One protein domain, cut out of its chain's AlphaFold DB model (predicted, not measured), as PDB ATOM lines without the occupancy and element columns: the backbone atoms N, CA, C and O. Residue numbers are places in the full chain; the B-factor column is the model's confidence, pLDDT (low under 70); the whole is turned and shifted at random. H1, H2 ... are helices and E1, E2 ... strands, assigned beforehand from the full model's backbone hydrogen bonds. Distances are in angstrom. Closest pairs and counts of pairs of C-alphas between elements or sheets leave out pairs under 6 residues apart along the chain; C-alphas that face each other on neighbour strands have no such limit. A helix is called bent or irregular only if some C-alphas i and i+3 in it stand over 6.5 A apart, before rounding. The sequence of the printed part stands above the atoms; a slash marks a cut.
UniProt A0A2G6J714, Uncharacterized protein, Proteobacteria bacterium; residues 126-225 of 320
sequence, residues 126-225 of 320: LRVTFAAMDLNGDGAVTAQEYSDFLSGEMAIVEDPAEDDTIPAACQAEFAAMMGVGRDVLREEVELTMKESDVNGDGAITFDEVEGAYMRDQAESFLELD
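Overview. This is residues 126 to 225 of the 320 residues of an uncharacterized protein of Proteobacteria bacterium (UniProt A0A2G6J714). The model is an L with its corner at a tiny two-stranded sheet, E1 and E2: one limb is a V-shaped helical hairpin of H2 and H3, and the other is the long helix H4, which leaves the corner nearly square to H3 and whose residues 214 to 224 stick out. The short helix H1 packs at the corner on the first part of H2 and of H4, while the V opens away from the corner and its far ends are joined by the loop of residues 158 to 170. The printed part has 100 residues, with four named helices and two named strands in the order H1, E1, H2, H3, E2, H4; the sheet has the order E1 - E2 and is antiparallel, and the class is mostly helix. The whole is loose, with a radius of gyration of the C-alphas of 17.2 A and spans of 47 by 39 by 25 A.

Along the chain. The sheet is made of E1, residues 140 to 142, and E2, residues 203 to 205, each 6.4 A from first to last C-alpha. E1 begins at C-alpha 140, at (324.736, 145.030, 199.480). H2, residues 143 to 157, follows E1 and is 22.9 A long; it is neither bent nor irregular, but only just: C-alphas 154 and 157 are 6.3 A apart. H3, residues 171 to 196, is the longest helix at 35.6 A, with a kink of 31 degrees near residue 185; it begins at C-alpha 171, at (308.442, 112.454, 189.585). H4, residues 206 to 224, follows E2, measures 26.9 A and ends at C-alpha 224, at (341.055, 121.204, 214.039). H1, residues 126 to 133, is 10.5 A long.

Arrangement. E1 and E2 are antiparallel neighbours, with 153 degrees between their directions. The C-alphas of Val 141 and Ile 204 face each other at 5.0 A, and two backbone pairs are within hydrogen-bond range, N 141 with O 204 and N 204 with O 141, each at 2.9 A. The closest C-alphas of H3 and E2, those of Ser 196 and Ile 204, are 6.5 A apart. H2 and H3 form a helical hairpin: they touch through residues 143 to 147 of H2 and 185 to 193 of H3, closest at the C-alphas of Ser 147 and Val 189, 6.6 A. They run opposite ways at 35.2 degrees, a tilt only just steep. H1 and H2 touch and are about perpendicular at 89 degrees, with the C-alphas of Met 133 and Phe 149 closest at 5.9 A. H1 and H4 only just touch, with 3 pairs of C-alphas within 8 A, Phe 130 and Phe 206 being closest at 7.1 A; they run opposite ways at a steep tilt of 53 degrees. H3 and H4 also only just touch, with 3 such pairs, closest at the C-alphas of Ser 196 and Glu 208, 6.4 A, and are about perpendicular at 81 degrees. H2 and H4 are apart, as are H1 and H3. Every O i to N i+4 pair is within hydrogen-bond range in H1 and H4, against 9 of 11 in H2 and 19 of 22 in H3.

Size, cuts and confidence. The two C-alphas farthest apart, those of Ala 168 and Asp 225, are 48.9 A apart. The printed part has no cut. The link from H2 to H3 is long, with 13 residues, and residues 152 to 165, of which 152 to 157 belong to H2, stand free. The links E1 to H2 and E2 to H4 are tight. The mean pLDDT of the printed part is 82.8; residues 153 to 165 and 177 to 183 are under 70.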
ATOM      1  N   LEU A 126     335.634 135.081 196.998       88.06
ATOM      2  CA  LEU A 126     334.549 135.678 197.796       88.06
ATOM      3  C   LEU A 126     334.001 136.964 197.174       88.06
ATOM      4  O   LEU A 126     332.798 137.212 197.206       88.06
ATOM      5  N   ARG A 127     334.869 137.794 196.581       89.44
ATOM      6  CA  ARG A 127     334.428 139.017 195.889       89.44
ATOM      7  C   ARG A 127     333.680 138.705 194.603       89.44
ATOM      8  O   ARG A 127     332.742 139.429 194.273       89.44
ATOM      9  N   VAL A 128     334.098 137.669 193.878       89.69
ATOM     10  CA  VAL A 128     333.421 137.221 192.656       89.69
ATOM     11  C   VAL A 128     332.043 136.666 192.998       89.69
ATOM     12  O   VAL A 128     331.063 137.085 192.384       89.69
ATOM     13  N   THR A 129     331.947 135.809 194.015       89.25
ATOM     14  CA  THR A 129     330.674 135.243 194.468       89.25
ATOM     15  C   THR A 129     329.752 136.330 195.013       89.25
ATOM     16  O   THR A 129     328.598 136.404 194.604       89.25
ATOM     17  N   PHE A 130     330.254 137.251 195.844       93.50
ATOM     18  CA  PHE A 130     329.459 138.384 196.329       93.50
ATOM     19  C   PHE A 130     328.920 139.238 195.177       93.50
ATOM     20  O   PHE A 130     327.740 139.567 195.151       93.50
ATOM     21  N   ALA A 131     329.758 139.561 194.187       93.62
ATOM     22  CA  ALA A 131     329.329 140.325 193.017       93.62
ATOM     23  C   ALA A 131     328.314 139.570 192.140       93.62
ATOM     24  O   ALA A 131     327.546 140.206 191.423       93.62
ATOM     25  N   ALA A 132     328.310 138.235 192.171       90.81
ATOM     26  CA  ALA A 132     327.291 137.427 191.507       90.81
ATOM     27  C   ALA A 132     325.951 137.433 192.268       90.81
ATOM     28  O   ALA A 132     324.901 137.350 191.632       90.81
ATOM     29  N   MET A 133     325.984 137.561 193.599       92.94
ATOM     30  CA  MET A 133     324.792 137.686 194.445       92.94
ATOM     31  C   MET A 133     324.205 139.105 194.439       92.94
ATOM     32  O   MET A 133     322.988 139.259 194.481       92.94
ATOM     33  N   ASP A 134     325.043 140.140 194.374       96.06
ATOM     34  CA  ASP A 134     324.631 141.547 194.270       96.06
ATOM     35  C   ASP A 134     324.157 141.862 192.840       96.06
ATOM     36  O   ASP A 134     324.850 142.475 192.021       96.06
ATOM     37  N   LEU A 135     322.952 141.384 192.516       94.12
ATOM     38  CA  LEU A 135     322.366 141.466 191.175       94.12
ATOM     39  C   LEU A 135     322.185 142.911 190.696       94.12
ATOM     40  O   LEU A 135     322.176 143.170 189.486       94.12
ATOM     41  N   ASN A 136     321.987 143.845 191.626       95.56
ATOM     42  CA  ASN A 136     321.727 145.241 191.311       95.56
ATOM     43  C   ASN A 136     323.011 146.109 191.314       95.56
ATOM     44  O   ASN A 136     323.033 147.157 190.652       95.56
ATOM     45  N   GLY A 137     324.083 145.647 191.962       95.75
ATOM     46  CA  GLY A 137     325.398 146.283 192.008       95.75
ATOM     47  C   GLY A 137     325.494 147.465 192.974       95.75
ATOM     48  O   GLY A 137     326.258 148.401 192.699       95.75
ATOM     49  N   ASP A 138     324.702 147.490 194.048       96.56
ATOM     50  CA  ASP A 138     324.713 148.566 195.050       96.56
ATOM     51  C   ASP A 138     325.699 148.328 196.203       96.56
ATOM     52  O   ASP A 138     325.931 149.237 197.010       96.56
ATOM     53  N   GLY A 139     326.361 147.170 196.221       95.38
ATOM     54  CA  GLY A 139     327.328 146.772 197.234       95.38
ATOM     55  C   GLY A 139     326.708 146.109 198.462       95.38
ATOM     56  O   GLY A 139     327.425 145.928 199.451       95.38
ATOM     57  N   ALA A 140     325.422 145.758 198.424       96.31
ATOM     58  CA  ALA A 140     324.736 145.030 199.480       96.31
ATOM     59  C   ALA A 140     323.837 143.935 198.889       96.31
ATOM     60  O   ALA A 140     323.144 144.138 197.903       96.31
ATOM     61  N   VAL A 141     323.821 142.760 199.516       95.88
ATOM     62  CA  VAL A 141     322.959 141.652 199.095       95.88
ATOM     63  C   VAL A 141     321.713 141.645 199.966       95.88
ATOM     64  O   VAL A 141     321.783 141.443 201.179       95.88
ATOM     65  N   THR A 142     320.553 141.863 199.357       96.25
ATOM     66  CA  THR A 142     319.257 141.788 200.046       96.25
ATOM     67  C   THR A 142     318.736 140.351 200.134       96.25
ATOM     68  O   THR A 142     319.121 139.478 199.359       96.25
ATOM     69  N   ALA A 143     317.797 140.087 201.053       93.06
ATOM     70  CA  ALA A 143     317.176 138.760 201.192       93.06
ATOM     71  C   ALA A 143     316.520 138.261 199.895       93.06
ATOM     72  O   ALA A 143     316.504 137.063 199.618       93.06
ATOM     73  N   GLN A 144     316.001 139.186 199.083       92.31
ATOM     74  CA  GLN A 144     315.426 138.856 197.785       92.31
ATOM     75  C   GLN A 144     316.508 138.430 196.789       92.31
ATOM     76  O   GLN A 144     316.344 137.405 196.142       92.31
ATOM     77  N   GLU A 145     317.614 139.169 196.702       93.31
ATOM     78  CA  GLU A 145     318.728 138.835 195.807       93.31
ATOM     79  C   GLU A 145     319.397 137.518 196.190       93.31
ATOM     80  O   GLU A 145     319.653 136.693 195.320       93.31
ATOM     81  N   TYR A 146     319.593 137.277 197.486       91.06
ATOM     82  CA  TYR A 146     320.131 136.016 197.990       91.06
ATOM     83  C   TYR A 146     319.207 134.828 197.663       91.06
ATOM     84  O   TYR A 146     319.654 133.790 197.178       91.06
ATOM     85  N   SER A 147     317.891 134.994 197.849       88.44
ATOM     86  CA  SER A 147     316.890 133.984 197.472       88.44
ATOM     87  C   SER A 147     316.845 133.738 195.958       88.44
ATOM     88  O   SER A 147     316.763 132.589 195.515       88.44
ATOM     89  N   ASP A 148     316.928 134.804 195.159       88.31
ATOM     90  CA  ASP A 148     316.953 134.727 193.700       88.31
ATOM     91  C   ASP A 148     318.225 134.024 193.209       88.31
ATOM     92  O   ASP A 148     318.128 133.165 192.332       88.31
ATOM     93  N   PHE A 149     319.379 134.302 193.823       88.12
ATOM     94  CA  PHE A 149     320.649 133.627 193.554       88.12
ATOM     95  C   PHE A 149     320.554 132.115 193.813       88.12
ATOM     96  O   PHE A 149     320.752 131.333 192.883       88.12
ATOM     97  N   LEU A 150     320.135 131.695 195.016       84.75
ATOM     98  CA  LEU A 150     319.984 130.271 195.359       84.75
ATOM     99  C   LEU A 150     318.977 129.555 194.450       84.75
ATOM    100  O   LEU A 150     319.199 128.429 194.006       84.75
ATOM    101  N   SER A 151     317.856 130.211 194.143       81.00
ATOM    102  CA  SER A 151     316.844 129.637 193.250       81.00
ATOM    103  C   SER A 151     317.314 129.542 191.797       81.00
ATOM    104  O   SER A 151     316.894 128.634 191.079       81.00
ATOM    105  N   GLY A 152     318.177 130.467 191.366       75.75
ATOM    106  CA  GLY A 152     318.785 130.478 190.044       75.75
ATOM    107  C   GLY A 152     319.827 129.378 189.880       75.75
ATOM    108  O   GLY A 152     319.835 128.720 188.845       75.75
ATOM    109  N   GLU A 153     320.648 129.130 190.900       67.25
ATOM    110  CA  GLU A 153     321.664 128.073 190.881       67.25
ATOM    111  C   GLU A 153     321.029 126.674 190.855       67.25
ATOM    112  O   GLU A 153     321.379 125.847 190.013       67.25
ATOM    113  N   MET A 154     319.985 126.437 191.657       61.78
ATOM    114  CA  MET A 154     319.225 125.179 191.595       61.78
ATOM    115  C   MET A 154     318.456 124.978 190.283       61.78
ATOM    116  O   MET A 154     318.096 123.849 189.956       61.78
ATOM    117  N   ALA A 155     318.201 126.039 189.512       58.31
ATOM    118  CA  ALA A 155     317.565 125.922 188.201       58.31
ATOM    119  C   ALA A 155     318.531 125.442 187.097       58.31
ATOM    120  O   ALA A 155     318.079 125.132 185.997       58.31
ATOM    121  N   ILE A 156     319.844 125.373 187.360       50.62
ATOM    122  CA  ILE A 156     320.868 125.024 186.354       50.62
ATOM    123  C   ILE A 156     321.045 123.501 186.178       50.62
ATOM    124  O   ILE A 156     321.703 123.074 185.236       50.62
ATOM    125  N   VAL A 157     320.377 122.656 186.971       51.09
ATOM    126  CA  VAL A 157     320.459 121.182 186.834       51.09
ATOM    127  C   VAL A 157     319.567 120.622 185.701       51.09
ATOM    128  O   VAL A 157     319.456 119.417 185.516       51.09
ATOM    129  N   GLU A 158     318.938 121.464 184.878       49.38
ATOM    130  CA  GLU A 158     318.133 121.014 183.733       49.38
ATOM    131  C   GLU A 158     318.918 121.100 182.406       49.38
ATOM    132  O   GLU A 158     318.582 121.909 181.536       49.38
ATOM    133  N   ASP A 159     319.929 120.245 182.193       52.16
ATOM    134  CA  ASP A 159     320.152 119.739 180.829       52.16
ATOM    135  C   ASP A 159     319.258 118.502 180.644       52.16
ATOM    136  O   ASP A 159     319.616 117.407 181.070       52.16
ATOM    137  N   PRO A 160     318.072 118.628 180.016       52.34
ATOM    138  CA  PRO A 160     317.166 117.498 179.809       52.34
ATOM    139  C   PRO A 160     317.729 116.437 178.845       52.34
ATOM    140  O   PRO A 160     317.011 115.494 178.504       52.34
ATOM    141  N   ALA A 161     318.946 116.626 178.323       55.91
ATOM    142  CA  ALA A 161     319.629 115.694 177.438       55.91
ATOM    143  C   ALA A 161     320.719 114.852 178.128       55.91
ATOM    144  O   ALA A 161     321.255 113.961 177.462       55.91
ATOM    145  N   GLU A 162     321.029 115.089 179.407       57.72
ATOM    146  CA  GLU A 162     321.894 114.213 180.206       57.72
ATOM    147  C   GLU A 162     321.012 113.231 181.004       57.72
ATOM    148  O   GLU A 162     320.035 113.615 181.639       57.72
ATOM    149  N   ASP A 163     321.279 111.937 180.832       52.31
ATOM    150  CA  ASP A 163     320.386 110.783 181.045       52.31
ATOM    151  C   ASP A 163     320.163 110.413 182.528       52.31
ATOM    152  O   ASP A 163     320.083 109.239 182.863       52.31
ATOM    153  N   ASP A 164     320.028 111.396 183.421       59.16
ATOM    154  CA  ASP A 164     319.660 111.188 184.832       59.16
ATOM    155  C   ASP A 164     318.151 111.414 185.024       59.16
ATOM    156  O   ASP A 164     317.674 112.174 185.875       59.16
ATOM    157  N   THR A 165     317.344 110.788 184.162       66.19
ATOM    158  CA  THR A 165     315.891 110.941 184.232       66.19
ATOM    159  C   THR A 165     315.331 110.173 185.420       66.19
ATOM    160  O   THR A 165     315.101 108.971 185.333       66.19
ATOM    161  N   ILE A 166     315.010 110.892 186.495       75.25
ATOM    162  CA  ILE A 166     314.210 110.382 187.615       75.25
ATOM    163  C   ILE A 166     313.015 109.581 187.057       75.25
ATOM    164  O   ILE A 166     312.218 110.143 186.282       75.25
ATOM    165  N   PRO A 167     312.840 108.300 187.444       82.31
ATOM    166  CA  PRO A 167     311.785 107.462 186.899       82.31
ATOM    167  C   PRO A 167     310.420 108.139 186.996       82.31
ATOM    168  O   PRO A 167     310.080 108.755 188.007       82.31
ATOM    169  N   ALA A 168     309.580 107.991 185.969       81.31
ATOM    170  CA  ALA A 168     308.261 108.634 185.928       81.31
ATOM    171  C   ALA A 168     307.384 108.329 187.164       81.31
ATOM    172  O   ALA A 168     306.522 109.128 187.525       81.31
ATOM    173  N   ALA A 169     307.619 107.188 187.822       82.75
ATOM    174  CA  ALA A 169     306.965 106.808 189.072       82.75
ATOM    175  C   ALA A 169     307.361 107.696 190.271       82.75
ATOM    176  O   ALA A 169     306.528 107.913 191.142       82.75
ATOM    177  N   CYS A 170     308.581 108.239 190.277       80.31
ATOM    178  CA  CYS A 170     309.150 109.073 191.338       80.31
ATOM    179  C   CYS A 170     308.919 110.580 191.130       80.31
ATOM    180  O   CYS A 170     309.051 111.360 192.071       80.31
ATOM    181  N   GLN A 171     308.543 111.023 189.923       77.56
ATOM    182  CA  GLN A 171     308.442 112.454 189.585       77.56
ATOM    183  C   GLN A 171     307.504 113.247 190.505       77.56
ATOM    184  O   GLN A 171     307.799 114.387 190.848       77.56
ATOM    185  N   ALA A 172     306.372 112.669 190.916       76.00
ATOM    186  CA  ALA A 172     305.412 113.359 191.779       76.00
ATOM    187  C   ALA A 172     305.934 113.544 193.214       76.00
ATOM    188  O   ALA A 172     305.627 114.545 193.860       76.00
ATOM    189  N   GLU A 173     306.715 112.586 193.702       79.31
ATOM    190  CA  GLU A 173     307.273 112.579 195.057       79.31
ATOM    191  C   GLU A 173     308.504 113.471 195.126       79.31
ATOM    192  O   GLU A 173     308.611 114.294 196.030       79.31
ATOM    193  N   PHE A 174     309.350 113.415 194.097       71.44
ATOM    194  CA  PHE A 174     310.461 114.339 193.921       71.44
ATOM    195  C   PHE A 174     309.975 115.786 193.765       71.44
ATOM    196  O   PHE A 174     310.468 116.682 194.440       71.44
ATOM    197  N   ALA A 175     308.933 116.031 192.960       70.50
ATOM    198  CA  ALA A 175     308.333 117.361 192.844       70.50
ATOM    199  C   ALA A 175     307.707 117.848 194.162       70.50
ATOM    200  O   ALA A 175     307.727 119.045 194.444       70.50
ATOM    201  N   ALA A 176     307.156 116.947 194.983       70.31
ATOM    202  CA  ALA A 176     306.658 117.292 196.312       70.31
ATOM    203  C   ALA A 176     307.806 117.617 197.282       70.31
ATOM    204  O   ALA A 176     307.705 118.596 198.017       70.31
ATOM    205  N   MET A 177     308.908 116.864 197.235       65.75
ATOM    206  CA  MET A 177     310.122 117.110 198.021       65.75
ATOM    207  C   MET A 177     310.773 118.452 197.649       65.75
ATOM    208  O   MET A 177     310.986 119.300 198.510       65.75
ATOM    209  N   MET A 178     310.961 118.712 196.354       65.44
ATOM    210  CA  MET A 178     311.479 119.985 195.835       65.44
ATOM    211  C   MET A 178     310.507 121.155 196.067       65.44
ATOM    212  O   MET A 178     310.918 122.298 196.260       65.44
ATOM    213  N   GLY A 179     309.198 120.881 196.081       61.88
ATOM    214  CA  GLY A 179     308.157 121.860 196.394       61.88
ATOM    215  C   GLY A 179     308.178 122.316 197.856       61.88
ATOM    216  O   GLY A 179     307.979 123.502 198.112       61.88
ATOM    217  N   VAL A 180     308.471 121.405 198.791       57.69
ATOM    218  CA  VAL A 180     308.769 121.734 200.199       57.69
ATOM    219  C   VAL A 180     310.068 122.538 200.296       57.69
ATOM    220  O   VAL A 180     310.143 123.478 201.087       57.69
ATOM    221  N   GLY A 181     311.033 122.259 199.413       59.41
ATOM    222  CA  GLY A 181     312.285 123.002 199.297       59.41
ATOM    223  C   GLY A 181     312.096 124.517 199.217       59.41
ATOM    224  O   GLY A 181     312.785 125.241 199.913       59.41
ATOM    225  N   ARG A 182     311.112 125.046 198.474       66.38
ATOM    226  CA  ARG A 182     310.942 126.515 198.346       66.38
ATOM    227  C   ARG A 182     310.565 127.237 199.638       66.38
ATOM    228  O   ARG A 182     310.913 128.408 199.783       66.38
ATOM    229  N   ASP A 183     309.826 126.587 200.530       69.25
ATOM    230  CA  ASP A 183     309.467 127.186 201.817       69.25
ATOM    231  C   ASP A 183     310.577 126.973 202.853       69.25
ATOM    232  O   ASP A 183     310.870 127.905 203.598       69.25
ATOM    233  N   VAL A 184     311.255 125.819 202.822       70.44
ATOM    234  CA  VAL A 184     312.459 125.553 203.634       70.44
ATOM    235  C   VAL A 184     313.576 126.538 203.290       70.44
ATOM    236  O   VAL A 184     314.116 127.179 204.182       70.44
ATOM    237  N   LEU A 185     313.827 126.768 201.999       76.12
ATOM    238  CA  LEU A 185     314.809 127.743 201.524       76.12
ATOM    239  C   LEU A 185     314.504 129.150 202.026       76.12
ATOM    240  O   LEU A 185     315.422 129.907 202.295       76.12
ATOM    241  N   ARG A 186     313.229 129.537 202.162       79.81
ATOM    242  CA  ARG A 186     312.902 130.865 202.700       79.81
ATOM    243  C   ARG A 186     313.298 130.980 204.170       79.81
ATOM    244  O   ARG A 186     313.853 132.001 204.553       79.81
ATOM    245  N   GLU A 187     312.996 129.963 204.970       85.12
ATOM    246  CA  GLU A 187     313.366 129.941 206.388       85.12
ATOM    247  C   GLU A 187     314.889 129.920 206.563       85.12
ATOM    248  O   GLU A 187     315.427 130.677 207.367       85.12
ATOM    249  N   GLU A 188     315.589 129.132 205.752       83.94
ATOM    250  CA  GLU A 188     317.050 129.055 205.746       83.94
ATOM    251  C   GLU A 188     317.688 130.386 205.335       83.94
ATOM    252  O   GLU A 188     318.546 130.901 206.045       83.94
ATOM    253  N   VAL A 189     317.181 131.027 204.276       87.19
ATOM    254  CA  VAL A 189     317.609 132.374 203.865       87.19
ATOM    255  C   VAL A 189     317.420 133.386 204.993       87.19
ATOM    256  O   VAL A 189     318.303 134.209 205.217       87.19
ATOM    257  N   GLU A 190     316.297 133.347 205.713       89.31
ATOM    258  CA  GLU A 190     316.052 134.245 206.849       89.31
ATOM    259  C   GLU A 190     317.024 133.995 208.013       89.31
ATOM    260  O   GLU A 190     317.472 134.953 208.650       89.31
ATOM    261  N   LEU A 191     317.365 132.733 208.288       89.00
ATOM    262  CA  LEU A 191     318.342 132.364 209.315       89.00
ATOM    263  C   LEU A 191     319.749 132.826 208.932       89.00
ATOM    264  O   LEU A 191     320.365 133.561 209.704       89.00
ATOM    265  N   THR A 192     320.210 132.499 207.724       86.81
ATOM    266  CA  THR A 192     321.525 132.920 207.221       86.81
ATOM    267  C   THR A 192     321.642 134.440 207.171       86.81
ATOM    268  O   THR A 192     322.652 135.001 207.600       86.81
ATOM    269  N   MET A 193     320.588 135.129 206.715       90.06
ATOM    270  CA  MET A 193     320.518 136.591 206.733       90.06
ATOM    271  C   MET A 193     320.696 137.139 208.138       90.06
ATOM    272  O   MET A 193     321.486 138.046 208.343       90.06
ATOM    273  N   LYS A 194     320.007 136.573 209.124       91.62
ATOM    274  CA  LYS A 194     320.087 137.037 210.510       91.62
ATOM    275  C   LYS A 194     321.455 136.795 211.155       91.62
ATOM    276  O   LYS A 194     321.836 137.544 212.051       91.62
ATOM    277  N   GLU A 195     322.154 135.739 210.761       89.19
ATOM    278  CA  GLU A 195     323.494 135.425 211.271       89.19
ATOM    279  C   GLU A 195     324.572 136.305 210.630       89.19
ATOM    280  O   GLU A 195     325.519 136.714 211.307       89.19
ATOM    281  N   SER A 196     324.383 136.646 209.353       89.56
ATOM    282  CA  SER A 196     325.337 137.416 208.551       89.56
ATOM    283  C   SER A 196     325.124 138.933 208.629       89.56
ATOM    284  O   SER A 196     326.095 139.684 208.603       89.56
ATOM    285  N   ASP A 197     323.881 139.405 208.766       94.75
ATOM    286  CA  ASP A 197     323.517 140.818 208.953       94.75
ATOM    287  C   ASP A 197     323.782 141.243 210.406       94.75
ATOM    288  O   ASP A 197     322.891 141.357 211.255       94.75
ATOM    289  N   VAL A 198     325.064 141.435 210.712       93.69
ATOM    290  CA  VAL A 198     325.546 141.801 212.049       93.69
ATOM    291  C   VAL A 198     324.957 143.141 212.499       93.69
ATOM    292  O   VAL A 198     324.740 143.353 213.699       93.69
ATOM    293  N   ASN A 199     324.731 144.062 211.563       93.31
ATOM    294  CA  ASN A 199     324.262 145.406 211.870       93.31
ATOM    295  C   ASN A 199     322.717 145.515 211.957       93.31
ATOM    296  O   ASN A 199     322.211 146.408 212.650       93.31
ATOM    297  N   GLY A 200     321.987 144.571 211.359       94.88
ATOM    298  CA  GLY A 200     320.533 144.438 211.414       94.88
ATOM    299  C   GLY A 200     319.771 145.396 210.495       94.88
ATOM    300  O   GLY A 200     318.654 145.798 210.852       94.88
ATOM    301  N   ASP A 201     320.356 145.831 209.378       94.81
ATOM    302  CA  ASP A 201     319.719 146.753 208.425       94.81
ATOM    303  C   ASP A 201     318.903 146.052 207.325       94.81
ATOM    304  O   ASP A 201     318.168 146.719 206.586       94.81
ATOM    305  N   GLY A 202     318.927 144.718 207.294       94.06
ATOM    306  CA  GLY A 202     318.203 143.884 206.342       94.06
ATOM    307  C   GLY A 202     318.933 143.670 205.017       94.06
ATOM    308  O   GLY A 202     318.302 143.188 204.068       94.06
ATOM    309  N   ALA A 203     320.213 144.027 204.928       94.44
ATOM    310  CA  ALA A 203     321.075 143.716 203.800       94.44
ATOM    311  C   ALA A 203     322.463 143.287 204.291       94.44
ATOM    312  O   ALA A 203     322.960 143.765 205.301       94.44
ATOM    313  N   ILE A 204     323.110 142.385 203.557       95.56
ATOM    314  CA  ILE A 204     324.455 141.929 203.903       95.56
ATOM    315  C   ILE A 204     325.460 142.704 203.060       95.56
ATOM    316  O   ILE A 204     325.481 142.605 201.829       95.56
ATOM    317  N   THR A 205     326.321 143.465 203.718       96.38
ATOM    318  CA  THR A 205     327.432 144.160 203.063       96.38
ATOM    319  C   THR A 205     328.634 143.238 202.865       96.38
ATOM    320  O   THR A 205     328.802 142.234 203.559       96.38
ATOM    321  N   PHE A 206     329.533 143.593 201.942       94.25
ATOM    322  CA  PHE A 206     330.757 142.811 201.735       94.25
ATOM    323  C   PHE A 206     331.613 142.693 203.010       94.25
ATOM    324  O   PHE A 206     332.176 141.633 203.273       94.25
ATOM    325  N   ASP A 207     331.695 143.759 203.811       93.06
ATOM    326  CA  ASP A 207     332.472 143.764 205.056       93.06
ATOM    327  C   ASP A 207     331.899 142.769 206.088       93.06
ATOM    328  O   ASP A 207     332.647 142.179 206.867       93.06
ATOM    329  N   GLU A 208     330.581 142.550 206.084       93.62
ATOM    330  CA  GLU A 208     329.919 141.560 206.940       93.62
ATOM    331  C   GLU A 208     330.171 140.132 206.469       93.62
ATOM    332  O   GLU A 208     330.495 139.286 207.300       93.62
ATOM    333  N   VAL A 209     330.116 139.875 205.156       91.88
ATOM    334  CA  VAL A 209     330.495 138.566 204.590       91.88
ATOM    335  C   VAL A 209     331.953 138.244 204.899       91.88
ATOM    336  O   VAL A 209     332.254 137.148 205.362       91.88
ATOM    337  N   GLU A 210     332.867 139.195 204.689       90.00
ATOM    338  CA  GLU A 210     334.290 139.013 204.997       90.00
ATOM    339  C   GLU A 210     334.493 138.744 206.496       90.00
ATOM    340  O   GLU A 210     335.239 137.841 206.874       90.00
ATOM    341  N   GLY A 211     333.792 139.480 207.361       89.56
ATOM    342  CA  GLY A 211     333.853 139.286 208.808       89.56
ATOM    343  C   GLY A 211     333.270 137.954 209.289       89.56
ATOM    344  O   GLY A 211     333.801 137.379 210.242       89.56
ATOM    345  N   ALA A 212     332.193 137.470 208.667       89.44
ATOM    346  CA  ALA A 212     331.612 136.156 208.938       89.44
ATOM    347  C   ALA A 212     332.563 135.044 208.482       89.44
ATOM    348  O   ALA A 212     332.991 134.242 209.304       89.44
ATOM    349  N   TYR A 213     333.036 135.099 207.235       88.75
ATOM    350  CA  TYR A 213     333.989 134.134 206.685       88.75
ATOM    351  C   TYR A 213     335.256 133.989 207.542       88.75
ATOM    352  O   TYR A 213     335.691 132.883 207.849       88.75
ATOM    353  N   MET A 214     335.842 135.108 207.982       88.62
ATOM    354  CA  MET A 214     337.033 135.086 208.840       88.62
ATOM    355  C   MET A 214     336.763 134.465 210.215       88.62
ATOM    356  O   MET A 214     337.670 133.895 210.821       88.62
ATOM    357  N   ARG A 215     335.537 134.602 210.731       89.12
ATOM    358  CA  ARG A 215     335.122 133.992 211.996       89.12
ATOM    359  C   ARG A 215     334.972 132.488 211.832       89.12
ATOM    360  O   ARG A 215     335.568 131.763 212.617       89.12
ATOM    361  N   ASP A 216     334.279 132.053 210.789       88.81
ATOM    362  CA  ASP A 216     334.032 130.638 210.512       88.81
ATOM    363  C   ASP A 216     335.348 129.891 210.251       88.81
ATOM    364  O   ASP A 216     335.564 128.803 210.782       88.81
ATOM    365  N   GLN A 217     336.287 130.506 209.522       89.31
ATOM    366  CA  GLN A 217     337.629 129.945 209.329       89.31
ATOM    367  C   GLN A 217     338.426 129.854 210.634       89.31
ATOM    368  O   GLN A 217     339.149 128.885 210.859       89.31
ATOM    369  N   ALA A 218     338.304 130.849 211.516       91.06
ATOM    370  CA  ALA A 218     338.959 130.806 212.817       91.06
ATOM    371  C   ALA A 218     338.338 129.753 213.747       91.06
ATOM    372  O   ALA A 218     339.069 129.105 214.490       91.06
ATOM    373  N   GLU A 219     337.017 129.570 213.712       91.00
ATOM    374  CA  GLU A 219     336.318 128.525 214.467       91.00
ATOM    375  C   GLU A 219     336.704 127.136 213.949       91.00
ATOM    376  O   GLU A 219     337.153 126.309 214.738       91.00
ATOM    377  N   SER A 220     336.689 126.934 212.629       91.31
ATOM    378  CA  SER A 220     337.143 125.691 211.987       91.31
ATOM    379  C   SER A 220     338.593 125.361 212.350       91.31
ATOM    380  O   SER A 220     338.919 124.226 212.681       91.31
ATOM    381  N   PHE A 221     339.477 126.365 212.363       94.31
ATOM    382  CA  PHE A 221     340.861 126.179 212.798       94.31
ATOM    383  C   PHE A 221     340.948 125.691 214.249       94.31
ATOM    384  O   PHE A 221     341.739 124.803 214.548       94.31
ATOM    385  N   LEU A 222     340.154 126.268 215.156       93.06
ATOM    386  CA  LEU A 222     340.146 125.880 216.570       93.06
ATOM    387  C   LEU A 222     339.570 124.479 216.792       93.06
ATOM    388  O   LEU A 222     339.984 123.801 217.727       93.06
ATOM    389  N   GLU A 223     338.623 124.050 215.962       92.19
ATOM    390  CA  GLU A 223     338.100 122.682 215.995       92.19
ATOM    391  C   GLU A 223     339.148 121.663 215.537       92.19
ATOM    392  O   GLU A 223     339.243 120.576 216.112       92.19
ATOM    393  N   LEU A 224     339.962 122.033 214.545       93.69
ATOM    394  CA  LEU A 224     341.055 121.204 214.039       93.69
ATOM    395  C   LEU A 224     342.284 121.206 214.959       93.69
ATOM    396  O   LEU A 224     342.946 120.180 215.057       93.69
ATOM    397  N   ASP A 225     342.600 122.308 215.646       95.94
ATOM    398  CA  ASP A 225     343.698 122.407 216.625       95.94
ATOM    399  C   ASP A 225     343.326 121.714 217.949       95.94
ATOM    400  O   ASP A 225     343.083 122.337 218.986       95.94
TER     401      ASP A 225